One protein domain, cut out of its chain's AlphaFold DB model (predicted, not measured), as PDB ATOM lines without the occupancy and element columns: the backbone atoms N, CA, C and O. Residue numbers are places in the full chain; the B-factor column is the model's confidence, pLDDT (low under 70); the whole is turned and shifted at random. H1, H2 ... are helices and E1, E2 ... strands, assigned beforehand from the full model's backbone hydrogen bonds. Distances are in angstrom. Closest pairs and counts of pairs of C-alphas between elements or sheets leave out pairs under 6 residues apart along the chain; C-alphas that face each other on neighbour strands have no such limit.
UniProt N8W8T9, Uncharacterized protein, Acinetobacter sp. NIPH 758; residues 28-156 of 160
ATOM      1  N   SER A  28      39.386 -27.598 -10.600       88.62
ATOM      2  CA  SER A  28      40.059 -28.452  -9.627       88.62
ATOM      3  C   SER A  28      41.198 -27.694  -8.960       88.62
ATOM      4  O   SER A  28      41.866 -26.871  -9.582       88.62
ATOM      5  N   LEU A  29      41.392 -27.954  -7.670       88.94
ATOM      6  CA  LEU A  29      42.412 -27.302  -6.859       88.94
ATOM      7  C   LEU A  29      43.695 -28.133  -6.853       88.94
ATOM      8  O   LEU A  29      43.645 -29.353  -6.684       88.94
ATOM      9  N   ASP A  30      44.841 -27.476  -6.982       90.00
ATOM     10  CA  ASP A  30      46.143 -28.105  -6.801       90.00
ATOM     11  C   ASP A  30      46.456 -28.263  -5.311       90.00
ATOM     12  O   ASP A  30      47.053 -27.396  -4.669       90.00
ATOM     13  N   LEU A  31      46.027 -29.387  -4.739       82.75
ATOM     14  CA  LEU A  31      46.184 -29.638  -3.305       82.75
ATOM     15  C   LEU A  31      47.651 -29.730  -2.859       82.75
ATOM     16  O   LEU A  31      47.943 -29.502  -1.689       82.75
ATOM     17  N   ASN A  32      48.570 -30.020  -3.784       84.25
ATOM     18  CA  ASN A  32      49.999 -30.148  -3.494       84.25
ATOM     19  C   ASN A  32      50.742 -28.806  -3.570       84.25
ATOM     20  O   ASN A  32      51.868 -28.700  -3.092       84.25
ATOM     21  N   ALA A  33      50.132 -27.790  -4.185       86.69
ATOM     22  CA  ALA A  33      50.710 -26.456  -4.319       86.69
ATOM     23  C   ALA A  33      50.236 -25.481  -3.229       86.69
ATOM     24  O   ALA A  33      50.587 -24.302  -3.291       86.69
ATOM     25  N   ILE A  34      49.439 -25.948  -2.261       86.56
ATOM     26  CA  ILE A  34      48.858 -25.092  -1.229       86.56
ATOM     27  C   ILE A  34      49.934 -24.540  -0.290       86.56
ATOM     28  O   ILE A  34      50.710 -25.272   0.329       86.56
ATOM     29  N   LYS A  35      49.928 -23.213  -0.172       87.81
ATOM     30  CA  LYS A  35      50.709 -22.433   0.783       87.81
ATOM     31  C   LYS A  35      49.764 -21.586   1.626       87.81
ATOM     32  O   LYS A  35      48.731 -21.133   1.132       87.81
ATOM     33  N   LEU A  36      50.133 -21.367   2.879       82.12
ATOM     34  CA  LEU A  36      49.420 -20.472   3.783       82.12
ATOM     35  C   LEU A  36      50.111 -19.116   3.802       82.12
ATOM     36  O   LEU A  36      51.308 -19.068   4.060       82.12
ATOM     37  N   GLN A  37      49.344 -18.052   3.575       82.75
ATOM     38  CA  GLN A  37      49.755 -16.661   3.747       82.75
ATOM     39  C   GLN A  37      49.011 -16.087   4.966       82.75
ATOM     40  O   GLN A  37      47.870 -15.629   4.836       82.75
ATOM     41  N   PRO A  38      49.590 -16.176   6.181       70.69
ATOM     42  CA  PRO A  38      48.860 -15.911   7.421       70.69
ATOM     43  C   PRO A  38      48.408 -14.455   7.572       70.69
ATOM     44  O   PRO A  38      47.336 -14.200   8.125       70.69
ATOM     45  N   GLU A  39      49.206 -13.500   7.084       73.06
ATOM     46  CA  GLU A  39      48.885 -12.068   7.173       73.06
ATOM     47  C   GLU A  39      47.606 -11.725   6.411       73.06
ATOM     48  O   GLU A  39      46.743 -11.021   6.932       73.06
ATOM     49  N   ASP A  40      47.426 -12.335   5.242       69.38
ATOM     50  CA  ASP A  40      46.253 -12.138   4.397       69.38
ATOM     51  C   ASP A  40      45.135 -13.143   4.675       69.38
ATOM     52  O   ASP A  40      44.060 -13.048   4.079       69.38
ATOM     53  N   ALA A  41      45.353 -14.109   5.576       69.94
ATOM     54  CA  ALA A  41      44.434 -15.228   5.780       69.94
ATOM     55  C   ALA A  41      44.131 -15.987   4.482       69.94
ATOM     56  O   ALA A  41      43.010 -16.454   4.240       69.94
ATOM     57  N   GLY A  42      45.144 -16.040   3.624       78.00
ATOM     58  CA  GLY A  42      45.054 -16.527   2.267       78.00
ATOM     59  C   GLY A  42      45.597 -17.938   2.140       78.00
ATOM     60  O   GLY A  42      46.624 -18.293   2.721       78.00
ATOM     61  N   ILE A  43      44.930 -18.737   1.319       84.62
ATOM     62  CA  ILE A  43      45.519 -19.920   0.702       84.62
ATOM     63  C   ILE A  43      46.038 -19.508  -0.664       84.62
ATOM     64  O   ILE A  43      45.234 -19.143  -1.520       84.62
ATOM     65  N   VAL A  44      47.337 -19.643  -0.905       89.06
ATOM     66  CA  VAL A  44      47.896 -19.512  -2.253       89.06
ATOM     67  C   VAL A  44      48.000 -20.894  -2.886       89.06
ATOM     68  O   VAL A  44      48.542 -21.821  -2.282       89.06
ATOM     69  N   THR A  45      47.451 -21.061  -4.087       92.00
ATOM     70  CA  THR A  45      47.469 -22.333  -4.829       92.00
ATOM     71  C   THR A  45      47.161 -22.118  -6.312       92.00
ATOM     72  O   THR A  45      46.974 -20.993  -6.765       92.00
ATOM     73  N   ASN A  46      47.100 -23.205  -7.079       93.50
ATOM     74  CA  ASN A  46      46.646 -23.198  -8.457       93.50
ATOM     75  C   ASN A  46      45.233 -23.780  -8.568       93.50
ATOM     76  O   ASN A  46      44.945 -24.837  -8.003       93.50
ATOM     77  N   ILE A  47      44.380 -23.135  -9.360       91.31
ATOM     78  CA  ILE A  47      43.128 -23.719  -9.843       91.31
ATOM     79  C   ILE A  47      43.288 -24.069 -11.317       91.31
ATOM     80  O   ILE A  47      43.679 -23.233 -12.132       91.31
ATOM     81  N   TYR A  48      42.950 -25.305 -11.666       93.19
ATOM     82  CA  TYR A  48      42.822 -25.740 -13.046       93.19
ATOM     83  C   TYR A  48      41.375 -25.587 -13.495       93.19
ATOM     84  O   TYR A  48      40.475 -26.063 -12.808       93.19
ATOM     85  N   SER A  49      41.135 -24.961 -14.646       90.19
ATOM     86  CA  SER A  49      39.784 -24.786 -15.182       90.19
ATOM     87  C   SER A  49      39.693 -24.993 -16.689       90.19
ATOM     88  O   SER A  49      40.640 -24.747 -17.431       90.19
ATOM     89  N   ASN A  50      38.527 -25.436 -17.166       90.19
ATOM     90  CA  ASN A  50      38.225 -25.513 -18.598       90.19
ATOM     91  C   ASN A  50      37.940 -24.137 -19.231       90.19
ATOM     92  O   ASN A  50      37.830 -24.029 -20.452       90.19
ATOM     93  N   VAL A  51      37.820 -23.089 -18.417       86.69
ATOM     94  CA  VAL A  51      37.635 -21.701 -18.845       86.69
ATOM     95  C   VAL A  51      38.693 -20.809 -18.197       86.69
ATOM     96  O   VAL A  51      39.265 -21.156 -17.170       86.69
ATOM     97  N   SER A  52      38.966 -19.656 -18.802       87.25
ATOM     98  CA  SER A  52      39.914 -18.684 -18.246       87.25
ATOM     99  C   SER A  52      39.292 -17.989 -17.037       87.25
ATOM    100  O   SER A  52      38.346 -17.213 -17.200       87.25
ATOM    101  N   LEU A  53      39.823 -18.246 -15.840       84.00
ATOM    102  CA  LEU A  53      39.406 -17.555 -14.621       84.00
ATOM    103  C   LEU A  53      39.853 -16.098 -14.652       84.00
ATOM    104  O   LEU A  53      39.114 -15.242 -14.179       84.00
ATOM    105  N   LYS A  54      40.991 -15.792 -15.286       85.50
ATOM    106  CA  LYS A  54      41.464 -14.415 -15.481       85.50
ATOM    107  C   LYS A  54      40.465 -13.580 -16.270       85.50
ATOM    108  O   LYS A  54      40.070 -12.510 -15.819       85.50
ATOM    109  N   LYS A  55      39.992 -14.086 -17.416       81.31
ATOM    110  CA  LYS A  55      38.952 -13.396 -18.199       81.31
ATOM    111  C   LYS A  55      37.676 -13.200 -17.395       81.31
ATOM    112  O   LYS A  55      36.970 -12.226 -17.636       81.31
ATOM    113  N   ILE A  56      37.356 -14.123 -16.491       77.06
ATOM    114  CA  ILE A  56      36.165 -13.982 -15.661       77.06
ATOM    115  C   ILE A  56      36.384 -12.888 -14.607       77.06
ATOM    116  O   ILE A  56      35.584 -11.963 -14.521       77.06
ATOM    117  N   TYR A  57      37.509 -12.951 -13.894       74.94
ATOM    118  CA  TYR A  57      37.909 -12.010 -12.851       74.94
ATOM    119  C   TYR A  57      38.039 -10.563 -13.360       74.94
ATOM    120  O   TYR A  57      37.485  -9.651 -12.752       74.94
ATOM    121  N   ASP A  58      38.697 -10.348 -14.506       74.12
ATOM    122  CA  ASP A  58      38.899  -9.017 -15.109       74.12
ATOM    123  C   ASP A  58      37.574  -8.322 -15.489       74.12
ATOM    124  O   ASP A  58      37.513  -7.101 -15.623       74.12
ATOM    125  N   ASN A  59      36.501  -9.092 -15.682       67.94
ATOM    126  CA  ASN A  59      35.174  -8.593 -16.048       67.94
ATOM    127  C   ASN A  59      34.229  -8.430 -14.839       67.94
ATOM    128  O   ASN A  59      33.097  -7.976 -15.011       67.94
ATOM    129  N   GLY A  60      34.693  -8.795 -13.644       61.78
ATOM    130  CA  GLY A  60      33.962  -8.766 -12.387       61.78
ATOM    131  C   GLY A  60      34.657  -9.689 -11.389       61.78
ATOM    132  O   GLY A  60      34.741 -10.893 -11.620       61.78
ATOM    133  N   HIS A  61      35.174  -9.133 -10.293       62.31
ATOM    134  CA  HIS A  61      35.904  -9.903  -9.284       62.31
ATOM    135  C   HIS A  61      35.098 -11.124  -8.811       62.31
ATOM    136  O   HIS A  61      33.885 -11.043  -8.595       62.31
ATOM    137  N   PHE A  62      35.775 -12.257  -8.617       66.50
ATOM    138  CA  PHE A  62      35.151 -13.432  -8.019       66.50
ATOM    139  C   PHE A  62      34.934 -13.217  -6.523       66.50
ATOM    140  O   PHE A  62      35.852 -12.886  -5.775       66.50
ATOM    141  N   THR A  63      33.724 -13.518  -6.069       64.12
ATOM    142  CA  THR A  63      33.431 -13.742  -4.650       64.12
ATOM    143  C   THR A  63      32.870 -15.162  -4.511       64.12
ATOM    144  O   THR A  63      32.370 -15.727  -5.484       64.12
ATOM    145  N   ALA A  64      32.995 -15.820  -3.359       66.31
ATOM    146  CA  ALA A  64      32.307 -17.086  -3.088       66.31
ATOM    147  C   ALA A  64      30.943 -16.805  -2.462       66.31
ATOM    148  O   ALA A  64      30.837 -16.034  -1.511       66.31
ATOM    149  N   SER A  65      29.882 -17.388  -3.026       66.50
ATOM    150  CA  SER A  65      28.494 -17.138  -2.563       66.50
ATOM    151  C   SER A  65      28.097 -18.183  -1.561       66.50
ATOM    152  O   SER A  65      27.126 -18.008  -0.832       66.50
ATOM    153  N   ARG A  66      28.813 -19.305  -1.591       76.94
ATOM    154  CA  ARG A  66      28.480 -20.497  -0.855       76.94
ATOM    155  C   ARG A  66      29.772 -21.157  -0.418       76.94
ATOM    156  O   ARG A  66      30.505 -21.715  -1.235       76.94
ATOM    157  N   VAL A  67      30.023 -21.044   0.877       81.50
ATOM    158  CA  VAL A  67      31.016 -21.829   1.592       81.50
ATOM    159  C   VAL A  67      30.244 -22.718   2.557       81.50
ATOM    160  O   VAL A  67      29.468 -22.226   3.371       81.50
ATOM    161  N   GLU A  68      30.411 -24.029   2.423       85.38
ATOM    162  CA  GLU A  68      29.788 -25.027   3.294       85.38
ATOM    163  C   GLU A  68      30.881 -25.851   3.954       85.38
ATOM    164  O   GLU A  68      31.589 -26.589   3.269       85.38
ATOM    165  N   CYS A  69      31.016 -25.725   5.269       83.56
ATOM    166  CA  CYS A  69      31.998 -26.473   6.043       83.56
ATOM    167  C   CYS A  69      31.344 -27.658   6.768       83.56
ATOM    168  O   CYS A  69      30.136 -27.658   7.014       83.56
ATOM    169  N   ASP A  70      32.144 -28.679   7.068       85.56
ATOM    170  CA  ASP A  70      31.739 -29.875   7.821       85.56
ATOM    171  C   ASP A  70      31.262 -29.560   9.247       85.56
ATOM    172  O   ASP A  70      30.372 -30.239   9.760       85.56
ATOM    173  N   GLU A  71      31.790 -28.499   9.853       77.81
ATOM    174  CA  GLU A  71      31.326 -27.958  11.128       77.81
ATOM    175  C   GLU A  71      31.000 -26.463  11.005       77.81
ATOM    176  O   GLU A  71      31.613 -25.725  10.228       77.81
ATOM    177  N   MET A  72      30.028 -25.991  11.795       67.44
ATOM    178  CA  MET A  72      29.750 -24.557  11.884       67.44
ATOM    179  C   MET A  72      30.843 -23.853  12.702       67.44
ATOM    180  O   MET A  72      31.236 -24.356  13.760       67.44
ATOM    181  N   PRO A  73      31.293 -22.659  12.281       66.06
ATOM    182  CA  PRO A  73      32.203 -21.847  13.076       66.06
ATOM    183  C   PRO A  73      31.621 -21.558  14.455       66.06
ATOM    184  O   PRO A  73      30.452 -21.188  14.584       66.06
ATOM    185  N   LYS A  74      32.463 -21.652  15.489       65.69
ATOM    186  CA  LYS A  74      32.070 -21.434  16.895       65.69
ATOM    187  C   LYS A  74      31.455 -20.057  17.168       65.69
ATOM    188  O   LYS A  74      30.770 -19.890  18.169       65.69
ATOM    189  N   GLU A  75      31.699 -19.081  16.299       62.25
ATOM    190  CA  GLU A  75      31.230 -17.704  16.466       62.25
ATOM    191  C   GLU A  75      29.844 -17.439  15.836       62.25
ATOM    192  O   GLU A  75      29.345 -16.321  15.922       62.25
ATOM    193  N   GLY A  76      29.184 -18.441  15.231       56.38
ATOM    194  CA  GLY A  76      27.835 -18.273  14.661       56.38
ATOM    195  C   GLY A  76      27.780 -17.327  13.454       56.38
ATOM    196  O   GLY A  76      26.730 -16.772  13.138       56.38
ATOM    197  N   VAL A  77      28.919 -17.125  12.792       62.41
ATOM    198  CA  VAL A  77      29.104 -16.178  11.689       62.41
ATOM    199  C   VAL A  77      29.189 -16.929  10.362       62.41
ATOM    200  O   VAL A  77      29.724 -18.037  10.302       62.41
ATOM    201  N   ASN A  78      28.699 -16.314   9.285       69.69
ATOM    202  CA  ASN A  78      28.853 -16.864   7.942       69.69
ATOM    203  C   ASN A  78      30.304 -16.726   7.470       69.69
ATOM    204  O   ASN A  78      30.933 -15.680   7.648       69.69
ATOM    205  N   ILE A  79      30.801 -17.781   6.827       73.38
ATOM    206  CA  ILE A  79      32.098 -17.788   6.160       73.38
ATOM    207  C   ILE A  79      31.906 -17.364   4.711       73.38
ATOM    208  O   ILE A  79      31.083 -17.931   3.989       73.38
ATOM    209  N   PHE A  80      32.749 -16.440   4.272       76.75
ATOM    210  CA  PHE A  80      32.927 -16.117   2.863       76.75
ATOM    211  C   PHE A  80      34.345 -16.451   2.431       76.75
ATOM    212  O   PHE A  80      35.267 -16.442   3.244       76.75
ATOM    213  N   ALA A  81      34.504 -16.734   1.140       76.69
ATOM    214  CA  ALA A  81      35.805 -16.826   0.503       76.69
ATOM    215  C   ALA A  81      35.865 -15.833  -0.662       76.69
ATOM    216  O   ALA A  81      34.924 -15.741  -1.445       76.69
ATOM    217  N   SER A  82      36.949 -15.084  -0.802       77.81
ATOM    218  CA  SER A  82      37.224 -14.293  -2.008       77.81
ATOM    219  C   SER A  82      38.343 -14.948  -2.795       77.81
ATOM    220  O   SER A  82      39.260 -15.496  -2.190       77.81
ATOM    221  N   LEU A  83      38.280 -14.874  -4.123       79.81
ATOM    222  CA  LEU A  83      39.353 -15.349  -4.990       79.81
ATOM    223  C   LEU A  83      40.046 -14.148  -5.617       79.81
ATOM    224  O   LEU A  83      39.426 -13.399  -6.368       79.81
ATOM    225  N   TRP A  84      41.331 -14.011  -5.330       82.25
ATOM    226  CA  TRP A  84      42.234 -13.079  -5.988       82.25
ATOM    227  C   TRP A  84      43.064 -13.856  -6.993       82.25
ATOM    228  O   TRP A  84      43.611 -14.905  -6.664       82.25
ATOM    229  N   LEU A  85      43.134 -13.368  -8.226       86.69
ATOM    230  CA  LEU A  85      43.908 -14.006  -9.283       86.69
ATOM    231  C   LEU A  85      45.232 -13.264  -9.463       86.69
ATOM    232  O   LEU A  85      45.224 -12.056  -9.695       86.69
ATOM    233  N   HIS A  86      46.345 -13.988  -9.355       87.50
ATOM    234  CA  HIS A  86      47.692 -13.440  -9.516       87.50
ATOM    235  C   HIS A  86      48.184 -13.585 -10.953       87.50
ATOM    236  O   HIS A  86      48.550 -12.596 -11.585       87.50
ATOM    237  N   ASP A  87      48.143 -14.807 -11.482       92.19
ATOM    238  CA  ASP A  87      48.591 -15.121 -12.837       92.19
ATOM    239  C   ASP A  87      47.747 -16.254 -13.440       92.19
ATOM    240  O   ASP A  87      47.060 -16.995 -12.734       92.19
ATOM    241  N   GLU A  88      47.768 -16.394 -14.763       95.12
ATOM    242  CA  GLU A  88      47.126 -17.499 -15.463       95.12
ATOM    243  C   GLU A  88      47.897 -17.902 -16.716       95.12
ATOM    244  O   GLU A  88      48.141 -17.099 -17.618       95.12
ATOM    245  N   VAL A  89      48.171 -19.200 -16.829       96.38
ATOM    246  CA  VAL A  89      48.780 -19.799 -18.017       96.38
ATOM    247  C   VAL A  89      47.838 -20.814 -18.653       96.38
ATOM    248  O   VAL A  89      47.185 -21.613 -17.978       96.38
ATOM    249  N   LYS A  90      47.771 -20.815 -19.987       95.75
ATOM    250  CA  LYS A  90      47.020 -21.824 -20.740       95.75
ATOM    251  C   LYS A  90      47.896 -23.057 -20.970       95.75
ATOM    252  O   LYS A  90      48.945 -22.963 -21.600       95.75
ATOM    253  N   LEU A  91      47.436 -24.213 -20.503       93.31
ATOM    254  CA  LEU A  91      48.070 -25.521 -20.664       93.31
ATOM    255  C   LEU A  91      47.152 -26.419 -21.501       93.31
ATOM    256  O   LEU A  91      46.197 -27.011 -20.995       93.31
ATOM    257  N   ASN A  92      47.428 -26.526 -22.802       91.31
ATOM    258  CA  ASN A  92      46.584 -27.240 -23.766       91.31
ATOM    259  C   ASN A  92      45.121 -26.743 -23.730       91.31
ATOM    260  O   ASN A  92      44.842 -25.599 -24.094       91.31
ATOM    261  N   ASN A  93      44.191 -27.596 -23.286       88.88
ATOM    262  CA  ASN A  93      42.754 -27.313 -23.200       88.88
ATOM    263  C   ASN A  93      42.310 -26.844 -21.800       88.88
ATOM    264  O   ASN A  93      41.112 -26.705 -21.562       88.88
ATOM    265  N   THR A  94      43.255 -26.600 -20.893       93.25
ATOM    266  CA  THR A  94      43.010 -26.211 -19.500       93.25
ATOM    267  C   THR A  94      43.747 -24.908 -19.190       93.25
ATOM    268  O   THR A  94      44.804 -24.628 -19.752       93.25
ATOM    269  N   TYR A  95      43.208 -24.098 -18.290       94.19
ATOM    270  CA  TYR A  95      43.869 -22.928 -17.717       94.19
ATOM    271  C   TYR A  95      44.366 -23.284 -16.324       94.19
ATOM    272  O   TYR A  95      43.639 -23.929 -15.574       94.19
ATOM    273  N   LYS A  96      45.591 -22.889 -15.989       95.75
ATOM    274  CA  LYS A  96      46.148 -22.967 -14.639       95.75
ATOM    275  C   LYS A  96      46.262 -21.542 -14.114       95.75
ATOM    276  O   LYS A  96      47.092 -20.783 -14.613       95.75
ATOM    277  N   SER A  97      45.435 -21.199 -13.137       93.50
ATOM    278  CA  SER A  97      45.388 -19.871 -12.527       93.50
ATOM    279  C   SER A  97      46.012 -19.936 -11.137       93.50
ATOM    280  O   SER A  97      45.550 -20.717 -10.304       93.50
ATOM    281  N   GLU A  98      47.042 -19.134 -10.883       93.81
ATOM    282  CA  GLU A  98      47.556 -18.912  -9.533       93.81
ATOM    283  C   GLU A  98      46.609 -17.960  -8.806       93.81
ATOM    284  O   GLU A  98      46.281 -16.876  -9.302       93.81
ATOM    285  N   VAL A  99      46.131 -18.387  -7.645       90.00
ATOM    286  CA  VAL A  99      45.102 -17.677  -6.893       90.00
ATOM    287  C   VAL A  99      45.446 -17.599  -5.417       90.00
ATOM    288  O   VAL A  99      46.067 -18.512  -4.870       90.00
ATOM    289  N   MET A 100      44.955 -16.545  -4.773       87.69
ATOM    290  CA  MET A 100      44.805 -16.467  -3.329       87.69
ATOM    291  C   MET A 100      43.321 -16.585  -2.965       87.69
ATOM    292  O   MET A 100      42.476 -15.852  -3.484       87.69
ATOM    293  N   ILE A 101      43.000 -17.530  -2.084       84.31
ATOM    294  CA  ILE A 101      41.665 -17.719  -1.513       84.31
ATOM    295  C   ILE A 101      41.696 -17.229  -0.070       84.31
ATOM    296  O   ILE A 101      42.297 -17.880   0.780       84.31
ATOM    297  N   ASN A 102      41.037 -16.112   0.216       79.81
ATOM    298  CA  ASN A 102      40.983 -15.544   1.566       79.81
ATOM    299  C   ASN A 102      39.646 -15.879   2.199       79.81
ATOM    300  O   ASN A 102      38.607 -15.665   1.571       79.81
ATOM    301  N   TYR A 103      39.669 -16.349   3.442       77.50
ATOM    302  CA  TYR A 103      38.450 -16.512   4.228       77.50
ATOM    303  C   TYR A 103      38.179 -15.281   5.072       77.50
ATOM    304  O   TYR A 103      39.094 -14.660   5.610       77.50
ATOM    305  N   CYS A 104      36.906 -14.947   5.239       74.06
ATOM    306  CA  CYS A 104      36.524 -13.865   6.127       74.06
ATOM    307  C   CYS A 104      35.146 -14.030   6.738       74.06
ATOM    308  O   CYS A 104      34.328 -14.853   6.319       74.06
ATOM    309  N   LEU A 105      34.924 -13.183   7.742       72.38
ATOM    310  CA  LEU A 105      33.657 -13.012   8.415       72.38
ATOM    311  C   LEU A 105      32.807 -11.953   7.738       72.38
ATOM    312  O   LEU A 105      33.310 -10.892   7.356       72.38
ATOM    313  N   GLY A 106      31.501 -12.196   7.691       64.88
ATOM    314  CA  GLY A 106      30.552 -11.148   7.347       64.88
ATOM    315  C   GLY A 106      29.176 -11.664   6.968       64.88
ATOM    316  O   GLY A 106      28.737 -12.726   7.404       64.88
ATOM    317  N   ASP A 107      28.504 -10.876   6.143       56.78
ATOM    318  CA  ASP A 107      27.373 -11.265   5.312       56.78
ATOM    319  C   ASP A 107      27.660 -10.791   3.873       56.78
ATOM    320  O   ASP A 107      28.632 -10.078   3.625       56.78
ATOM    321  N   THR A 108      26.820 -11.155   2.906       50.22
ATOM    322  CA  THR A 108      26.996 -10.743   1.499       50.22
ATOM    323  C   THR A 108      26.844  -9.235   1.257       50.22
ATOM    324  O   THR A 108      26.996  -8.792   0.119       50.22
ATOM    325  N   LYS A 109      26.490  -8.447   2.281       48.31
ATOM    326  CA  LYS A 109      26.162  -7.018   2.180       48.31
ATOM    327  C   LYS A 109      27.253  -6.112   2.746       48.31
ATOM    328  O   LYS A 109      27.285  -4.938   2.385       48.31
ATOM    329  N   HIS A 110      28.130  -6.630   3.601       50.50
ATOM    330  CA  HIS A 110      29.208  -5.871   4.225       50.50
ATOM    331  C   HIS A 110      30.580  -6.309   3.701       50.50
ATOM    332  O   HIS A 110      30.770  -7.476   3.355       50.50
ATOM    333  N   PRO A 111      31.558  -5.388   3.636       55.28
ATOM    334  CA  PRO A 111      32.913  -5.737   3.246       55.28
ATOM    335  C   PRO A 111      33.470  -6.816   4.178       55.28
ATOM    336  O   PRO A 111      33.345  -6.740   5.400       55.28
ATOM    337  N   CYS A 112      34.081  -7.815   3.548       61.97
ATOM    338  CA  CYS A 112      34.827  -8.911   4.150       61.97
ATOM    339  C   CYS A 112      35.682  -8.400   5.323       61.97
ATOM    340  O   CYS A 112      36.623  -7.628   5.121       61.97
ATOM    341  N   LYS A 113      35.335  -8.787   6.560       62.78
ATOM    342  CA  LYS A 113      36.092  -8.390   7.751       62.78
ATOM    343  C   LYS A 113      37.081  -9.494   8.097       62.78
ATOM    344  O   LYS A 113      36.697 -10.594   8.499       62.78
ATOM    345  N   TYR A 114      38.360  -9.183   7.941       67.06
ATOM    346  CA  TYR A 114      39.451 -10.069   8.322       67.06
ATOM    347  C   TYR A 114      39.449 -10.338   9.838       67.06
ATOM    348  O   TYR A 114      39.263  -9.426  10.648       67.06
ATOM    349  N   SER A 115      39.673 -11.599  10.219       70.25
ATOM    350  CA  SER A 115      39.835 -12.052  11.605       70.25
ATOM    351  C   SER A 115      40.864 -13.181  11.676       70.25
ATOM    352  O   SER A 115      40.514 -14.353  11.528       70.25
ATOM    353  N   LYS A 116      42.134 -12.833  11.930       70.88
ATOM    354  CA  LYS A 116      43.258 -13.787  12.003       70.88
ATOM    355  C   LYS A 116      42.942 -15.019  12.851       70.88
ATOM    356  O   LYS A 116      43.066 -16.138  12.387       70.88
ATOM    357  N   LYS A 117      42.440 -14.807  14.071       73.38
ATOM    358  CA  LYS A 117      42.119 -15.882  15.020       73.38
ATOM    359  C   LYS A 117      41.102 -16.881  14.464       73.38
ATOM    360  O   LYS A 117      41.240 -18.078  14.694       73.38
ATOM    361  N   LEU A 118      40.064 -16.397  13.782       68.81
ATOM    362  CA  LEU A 118      39.080 -17.292  13.188       68.81
ATOM    363  C   LEU A 118      39.658 -18.001  11.970       68.81
ATOM    364  O   LEU A 118      39.404 -19.184  11.785       68.81
ATOM    365  N   ILE A 119      40.427 -17.293  11.151       69.62
ATOM    366  CA  ILE A 119      41.080 -17.886   9.987       69.62
ATOM    367  C   ILE A 119      42.020 -19.005  10.435       69.62
ATOM    368  O   ILE A 119      41.929 -20.098   9.891       69.62
ATOM    369  N   ASP A 120      42.842 -18.784  11.458       73.94
ATOM    370  CA  ASP A 120      43.726 -19.811  12.015       73.94
ATOM    371  C   ASP A 120      42.916 -21.047  12.450       73.94
ATOM    372  O   ASP A 120      43.271 -22.183  12.143       73.94
ATOM    373  N   GLN A 121      41.758 -20.840  13.091       73.69
ATOM    374  CA  GLN A 121      40.845 -21.936  13.433       73.69
ATOM    375  C   GLN A 121      40.263 -22.623  12.201       73.69
ATOM    376  O   GLN A 121      40.116 -23.845  12.198       73.69
ATOM    377  N   MET A 122      39.912 -21.856  11.174       70.94
ATOM    378  CA  MET A 122      39.302 -22.385   9.968       70.94
ATOM    379  C   MET A 122      40.247 -23.266   9.172       70.94
ATOM    380  O   MET A 122      39.852 -24.358   8.768       70.94
ATOM    381  N   LEU A 123      41.470 -22.779   8.972       68.94
ATOM    382  CA  LEU A 123      42.512 -23.505   8.269       68.94
ATOM    383  C   LEU A 123      42.808 -24.819   9.012       68.94
ATOM    384  O   LEU A 123      42.873 -25.866   8.394       68.94
ATOM    385  N   ASP A 124      42.850 -24.846  10.342       71.31
ATOM    386  CA  ASP A 124      43.195 -26.097  11.035       71.31
ATOM    387  C   ASP A 124      42.021 -27.059  11.292       71.31
ATOM    388  O   ASP A 124      42.236 -28.270  11.459       71.31
ATOM    389  N   SER A 125      40.782 -26.560  11.340       75.38
ATOM    390  CA  SER A 125      39.651 -27.325  11.898       75.38
ATOM    391  C   SER A 125      38.641 -27.812  10.865       75.38
ATOM    392  O   SER A 125      38.033 -28.860  11.093       75.38
ATOM    393  N   TYR A 126      38.462 -27.105   9.746       79.69
ATOM    394  CA  TYR A 126      37.291 -27.301   8.887       79.69
ATOM    395  C   TYR A 126      37.637 -27.753   7.471       79.69
ATOM    396  O   TYR A 126      38.598 -27.299   6.852       79.69
ATOM    397  N   SER A 127      36.805 -28.643   6.935       86.25
ATOM    398  CA  SER A 127      36.795 -28.978   5.512       86.25
ATOM    399  C   SER A 127      35.639 -28.251   4.843       86.25
ATOM    400  O   SER A 127      34.483 -28.502   5.176       86.25
ATOM    401  N   CYS A 128      35.929 -27.376   3.883       84.25
ATOM    402  CA  CYS A 128      34.927 -26.501   3.283       84.25
ATOM    403  C   CYS A 128      34.784 -26.747   1.778       84.25
ATOM    404  O   CYS A 128      35.762 -26.752   1.026       84.25
ATOM    405  N   LYS A 129      33.541 -26.932   1.325       88.56
ATOM    406  CA  LYS A 129      33.159 -26.859  -0.088       88.56
ATOM    407  C   LYS A 129      32.952 -25.405  -0.472       88.56
ATOM    408  O   LYS A 129      32.238 -24.679   0.219       88.56
ATOM    409  N   ILE A 130      33.542 -25.000  -1.587       85.81
ATOM    410  CA  ILE A 130      33.518 -23.617  -2.059       85.81
ATOM    411  C   ILE A 130      32.930 -23.578  -3.466       85.81
ATOM    412  O   ILE A 130      33.303 -24.372  -4.329       85.81
ATOM    413  N   VAL A 131      32.014 -22.634  -3.689       84.75
ATOM    414  CA  VAL A 131      31.520 -22.261  -5.018       84.75
ATOM    415  C   VAL A 131      31.835 -20.793  -5.261       84.75
ATOM    416  O   VAL A 131      31.302 -19.915  -4.571       84.75
ATOM    417  N   PHE A 132      32.654 -20.523  -6.275       80.12
ATOM    418  CA  PHE A 132      32.881 -19.162  -6.741       80.12
ATOM    419  C   PHE A 132      31.833 -18.773  -7.774       80.12
ATOM    420  O   PHE A 132      31.424 -19.565  -8.627       80.12
ATOM    421  N   PHE A 133      31.397 -17.526  -7.682       75.69
ATOM    422  CA  PHE A 133      30.479 -16.915  -8.618       75.69
ATOM    423  C   PHE A 133      31.023 -15.539  -8.996       75.69
ATOM    424  O   PHE A 133      31.499 -14.777  -8.155       75.69
ATOM    425  N   GLY A 134      30.991 -15.256 -10.287       67.00
ATOM    426  CA  GLY A 134      31.354 -13.970 -10.864       67.00
ATOM    427  C   GLY A 134      30.218 -13.481 -11.751       67.00
ATOM    428  O   GLY A 134      29.383 -14.270 -12.205       67.00
ATOM    429  N   PHE A 135      30.180 -12.179 -12.002       59.16
ATOM    430  CA  PHE A 135      29.231 -11.584 -12.937       59.16
ATOM    431  C   PHE A 135      29.999 -11.023 -14.127       59.16
ATOM    432  O   PHE A 135      30.800 -10.109 -13.971       59.16
ATOM    433  N   LEU A 136      29.741 -11.567 -15.316       55.31
ATOM    434  CA  LEU A 136      30.172 -10.986 -16.584       55.31
ATOM    435  C   LEU A 136      29.032 -10.170 -17.183       55.31
ATOM    436  O   LEU A 136      27.859 -10.432 -16.918       55.31
ATOM    437  N   ARG A 137      29.359  -9.261 -18.111       49.53
ATOM    438  CA  ARG A 137      28.343  -8.620 -18.970       49.53
ATOM    439  C   ARG A 137      27.487  -9.639 -19.736       49.53
ATOM    440  O   ARG A 137      26.343  -9.346 -20.056       49.53
ATOM    441  N   SER A 138      28.036 -10.819 -20.023       55.62
ATOM    442  CA  SER A 138      27.358 -11.920 -20.717       55.62
ATOM    443  C   SER A 138      26.540 -12.840 -19.801       55.62
ATOM    444  O   SER A 138      25.924 -13.772 -20.305       55.62
ATOM    445  N   GLY A 139      26.540 -12.620 -18.481       63.69
ATOM    446  CA  GLY A 139      25.806 -13.438 -17.513       63.69
ATOM    447  C   GLY A 139      26.639 -13.873 -16.307       63.69
ATOM    448  O   GLY A 139      27.823 -13.555 -16.180       63.69
ATOM    449  N   LYS A 140      25.996 -14.605 -15.394       68.31
ATOM    450  CA  LYS A 140      26.632 -15.169 -14.200       68.31
ATOM    451  C   LYS A 140      27.539 -16.335 -14.597       68.31
ATOM    452  O   LYS A 140      27.133 -17.202 -15.362       68.31
ATOM    453  N   VAL A 141      28.749 -16.378 -14.048       71.62
ATOM    454  CA  VAL A 141      29.631 -17.545 -14.145       71.62
ATOM    455  C   VAL A 141      29.720 -18.194 -12.780       71.62
ATOM    456  O   VAL A 141      29.965 -17.517 -11.783       71.62
ATOM    457  N   ILE A 142      29.504 -19.504 -12.735       77.94
ATOM    458  CA  ILE A 142      29.504 -20.297 -11.507       77.94
ATOM    459  C   ILE A 142      30.497 -21.438 -11.690       77.94
ATOM    460  O   ILE A 142      30.455 -22.139 -12.704       77.94
ATOM    461  N   THR A 143      31.381 -21.639 -10.719       82.44
ATOM    462  CA  THR A 143      32.229 -22.831 -10.701       82.44
ATOM    463  C   THR A 143      31.439 -24.050 -10.235       82.44
ATOM    464  O   THR A 143      30.454 -23.957  -9.497       82.44
ATOM    465  N   GLU A 144      31.880 -25.237 -10.623       85.50
ATOM    466  CA  GLU A 144      31.536 -26.431  -9.858       85.50
ATOM    467  C   GLU A 144      32.066 -26.292  -8.411       85.50
ATOM    468  O   GLU A 144      33.075 -25.612  -8.183       85.50
ATOM    469  N   PRO A 145      31.374 -26.869  -7.410       85.69
ATOM    470  CA  PRO A 145      31.869 -26.891  -6.042       85.69
ATOM    471  C   PRO A 145      33.141 -27.734  -5.947       85.69
ATOM    472  O   PRO A 145      33.169 -28.869  -6.417       85.69
ATOM    473  N   PHE A 146      34.160 -27.220  -5.265       85.56
ATOM    474  CA  PHE A 146      35.381 -27.968  -4.958       85.56
ATOM    475  C   PHE A 146      35.635 -27.974  -3.447       85.56
ATOM    476  O   PHE A 146      35.251 -27.049  -2.732       85.56
ATOM    477  N   LEU A 147      36.224 -29.064  -2.951       87.00
ATOM    478  CA  LEU A 147      36.458 -29.298  -1.526       87.00
ATOM    479  C   LEU A 147      37.901 -28.955  -1.161       87.00
ATOM    480  O   LEU A 147      38.829 -29.519  -1.740       87.00
ATOM    481  N   ILE A 148      38.073 -28.121  -0.139       84.75
ATOM    482  CA  ILE A 148      39.342 -27.966   0.574       84.75
ATOM    483  C   ILE A 148      39.217 -28.720   1.892       84.75
ATOM    484  O   ILE A 148      38.335 -28.424   2.695       84.75
ATOM    485  N   LYS A 149      40.053 -29.740   2.087       86.00
ATOM    486  CA  LYS A 149      40.042 -30.552   3.306       86.00
ATOM    487  C   LYS A 149      40.950 -29.948   4.370       86.00
ATOM    488  O   LYS A 149      42.028 -29.463   4.031       86.00
ATOM    489  N   LYS A 150      40.576 -30.087   5.644       83.25
ATOM    490  CA  LYS A 150      41.386 -29.599   6.771       83.25
ATOM    491  C   LYS A 150      42.816 -30.155   6.793       83.25
ATOM    492  O   LYS A 150      43.760 -29.477   7.181       83.25
ATOM    493  N   GLU A 151      43.012 -31.397   6.339       84.38
ATOM    494  CA  GLU A 151      44.332 -32.041   6.314       84.38
ATOM    495  C   GLU A 151      45.320 -31.356   5.365       84.38
ATOM    496  O   GLU A 151      46.529 -31.540   5.501       84.38
ATOM    497  N   VAL A 152      44.825 -30.575   4.405       78.62
ATOM    498  CA  VAL A 152      45.682 -29.865   3.458       78.62
ATOM    499  C   VAL A 152      46.439 -28.737   4.153       78.62
ATOM    500  O   VAL A 152      47.607 -28.510   3.856       78.62
ATOM    501  N   PHE A 153      45.821 -28.095   5.143       74.81
ATOM    502  CA  PHE A 153      46.427 -26.997   5.893       74.81
ATOM    503  C   PHE A 153      47.509 -27.462   6.857       74.81
ATOM    504  O   PHE A 153      48.558 -26.833   6.948       74.81
ATOM    505  N   LYS A 154      47.322 -28.633   7.476       73.69
ATOM    506  CA  LYS A 154      48.332 -29.248   8.354       73.69
ATOM    507  C   LYS A 154      49.669 -29.506   7.656       73.69
ATOM    508  O   LYS A 154      50.698 -29.570   8.315       73.69
ATOM    509  N   ASN A 155      49.636 -29.690   6.337       73.88
ATOM    510  CA  ASN A 155      50.807 -30.003   5.519       73.88
ATOM    511  C   ASN A 155      51.252 -28.821   4.644       73.88
ATOM    512  O   ASN A 155      52.196 -28.957   3.864       73.88
ATOM    513  N   ALA A 156      50.566 -27.680   4.732       78.31
ATOM    514  CA  ALA A 156      50.831 -26.532   3.884       78.31
ATOM    515  C   ALA A 156      52.103 -25.806   4.324       78.31
ATOM    516  O   ALA A 156      52.359 -25.600   5.512       78.31
TER     517      ALA A 156
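What this domain is: This is residues 28 to 156 of the 160 residues of an uncharacterized protein of Acinetobacter sp. NIPH 758 (UniProt N8W8T9). Two strongly twisted sheets, E1 E2 E5 E4 and E3 E6 E7 E8, stand partly face to face as a loose sandwich, drawn together along one side where E3 comes close to E4. The short helix H1 bridges the sheets near one end, and H2 caps the other end with H3 touching it. The printed part has 129 residues, with eight named strands and three named helices in the order E1 E2 H1 E3 E4 E5 H2 E6 E7 E8 H3. The first sheet has the order E1 - E2 - E5 - E4 and the second is branched at E6, both antiparallel; the class is mixed, helices and strands. The whole is compact, with a radius of gyration of the C-alphas of 14.1 A, and spans 41 by 34 by 24 A.

How they stand to each other: Residues 28 to 29 pair antiparallel with residues 47 to 48 of E2, residues 42 to 49. E1, residues 35 to 37, forms a hairpin with E2, with N 35 and O 44 2.9 A apart. E2 bends by 57 degrees at residue 45 and neighbours E5, residues 94 to 106, with N 43 and O 101 2.8 A apart. E5 forms a hairpin with E4, residues 78 to 91, with N 84 and O 100 2.8 A apart; E4 bends by 70 degrees at residue 87 and E5 by 60 degrees at residue 98. H1, residues 53 to 57, is on both sheets: over E5 at a height of 8.5 A, and over E6, residues 128 to 136, at 9.0 A. The closest C-alphas of E4 and E3, residues 63 to 69, are those of Ser 82 and Thr 63, 4.7 A apart. E3 lies on one side of E6, with N 129 and O 68 2.8 A apart. On the other side lie E7, residues 139 to 142, with N 134 and O 141 2.9 A apart, and E8, residues 146 to 148, with N 130 and O 146 2.9 A apart; E6 and E7 form a hairpin. H2, residues 116 to 125, is on the first sheet over E5 at a height of 8.4 A, slantwise to the strands, at 48 degrees on the local plane. It touches H3, residues 150 to 154, closest at the C-alphas of Leu 123 and Phe 153, 5.8 A; H3 only grazes the first sheet. In H1 and H2 every O i to N i+4 pair is within hydrogen-bond range; in H3 0 of 1 is, beside 1 of 2 O i to N i+3 pairs.

Where its parts are: E1 begins at C-alpha 35, (50.709, -22.433, 0.783). E2 is 20.0 A long, E3 16.7 A, E4 35.5 A, E5 33.2 A, H2 14.0 A and E6 25.7 A. E4 ends at C-alpha 91, (48.070, -25.521, -20.664), and H3 at C-alpha 154, (48.332, -29.248, 8.354).

The domain as a whole: The two C-alphas farthest apart, those of Glu 75 and Asn 92, are 44.1 A apart. The printed part has no cut; the links E3 to E4 and E5 to H2 are short, the others tight. The mean pLDDT of the printed part is 77.6, and 35 residues are under 70, among them 59 to 65, 72 to 78, 106 to 114 and 134 to 140.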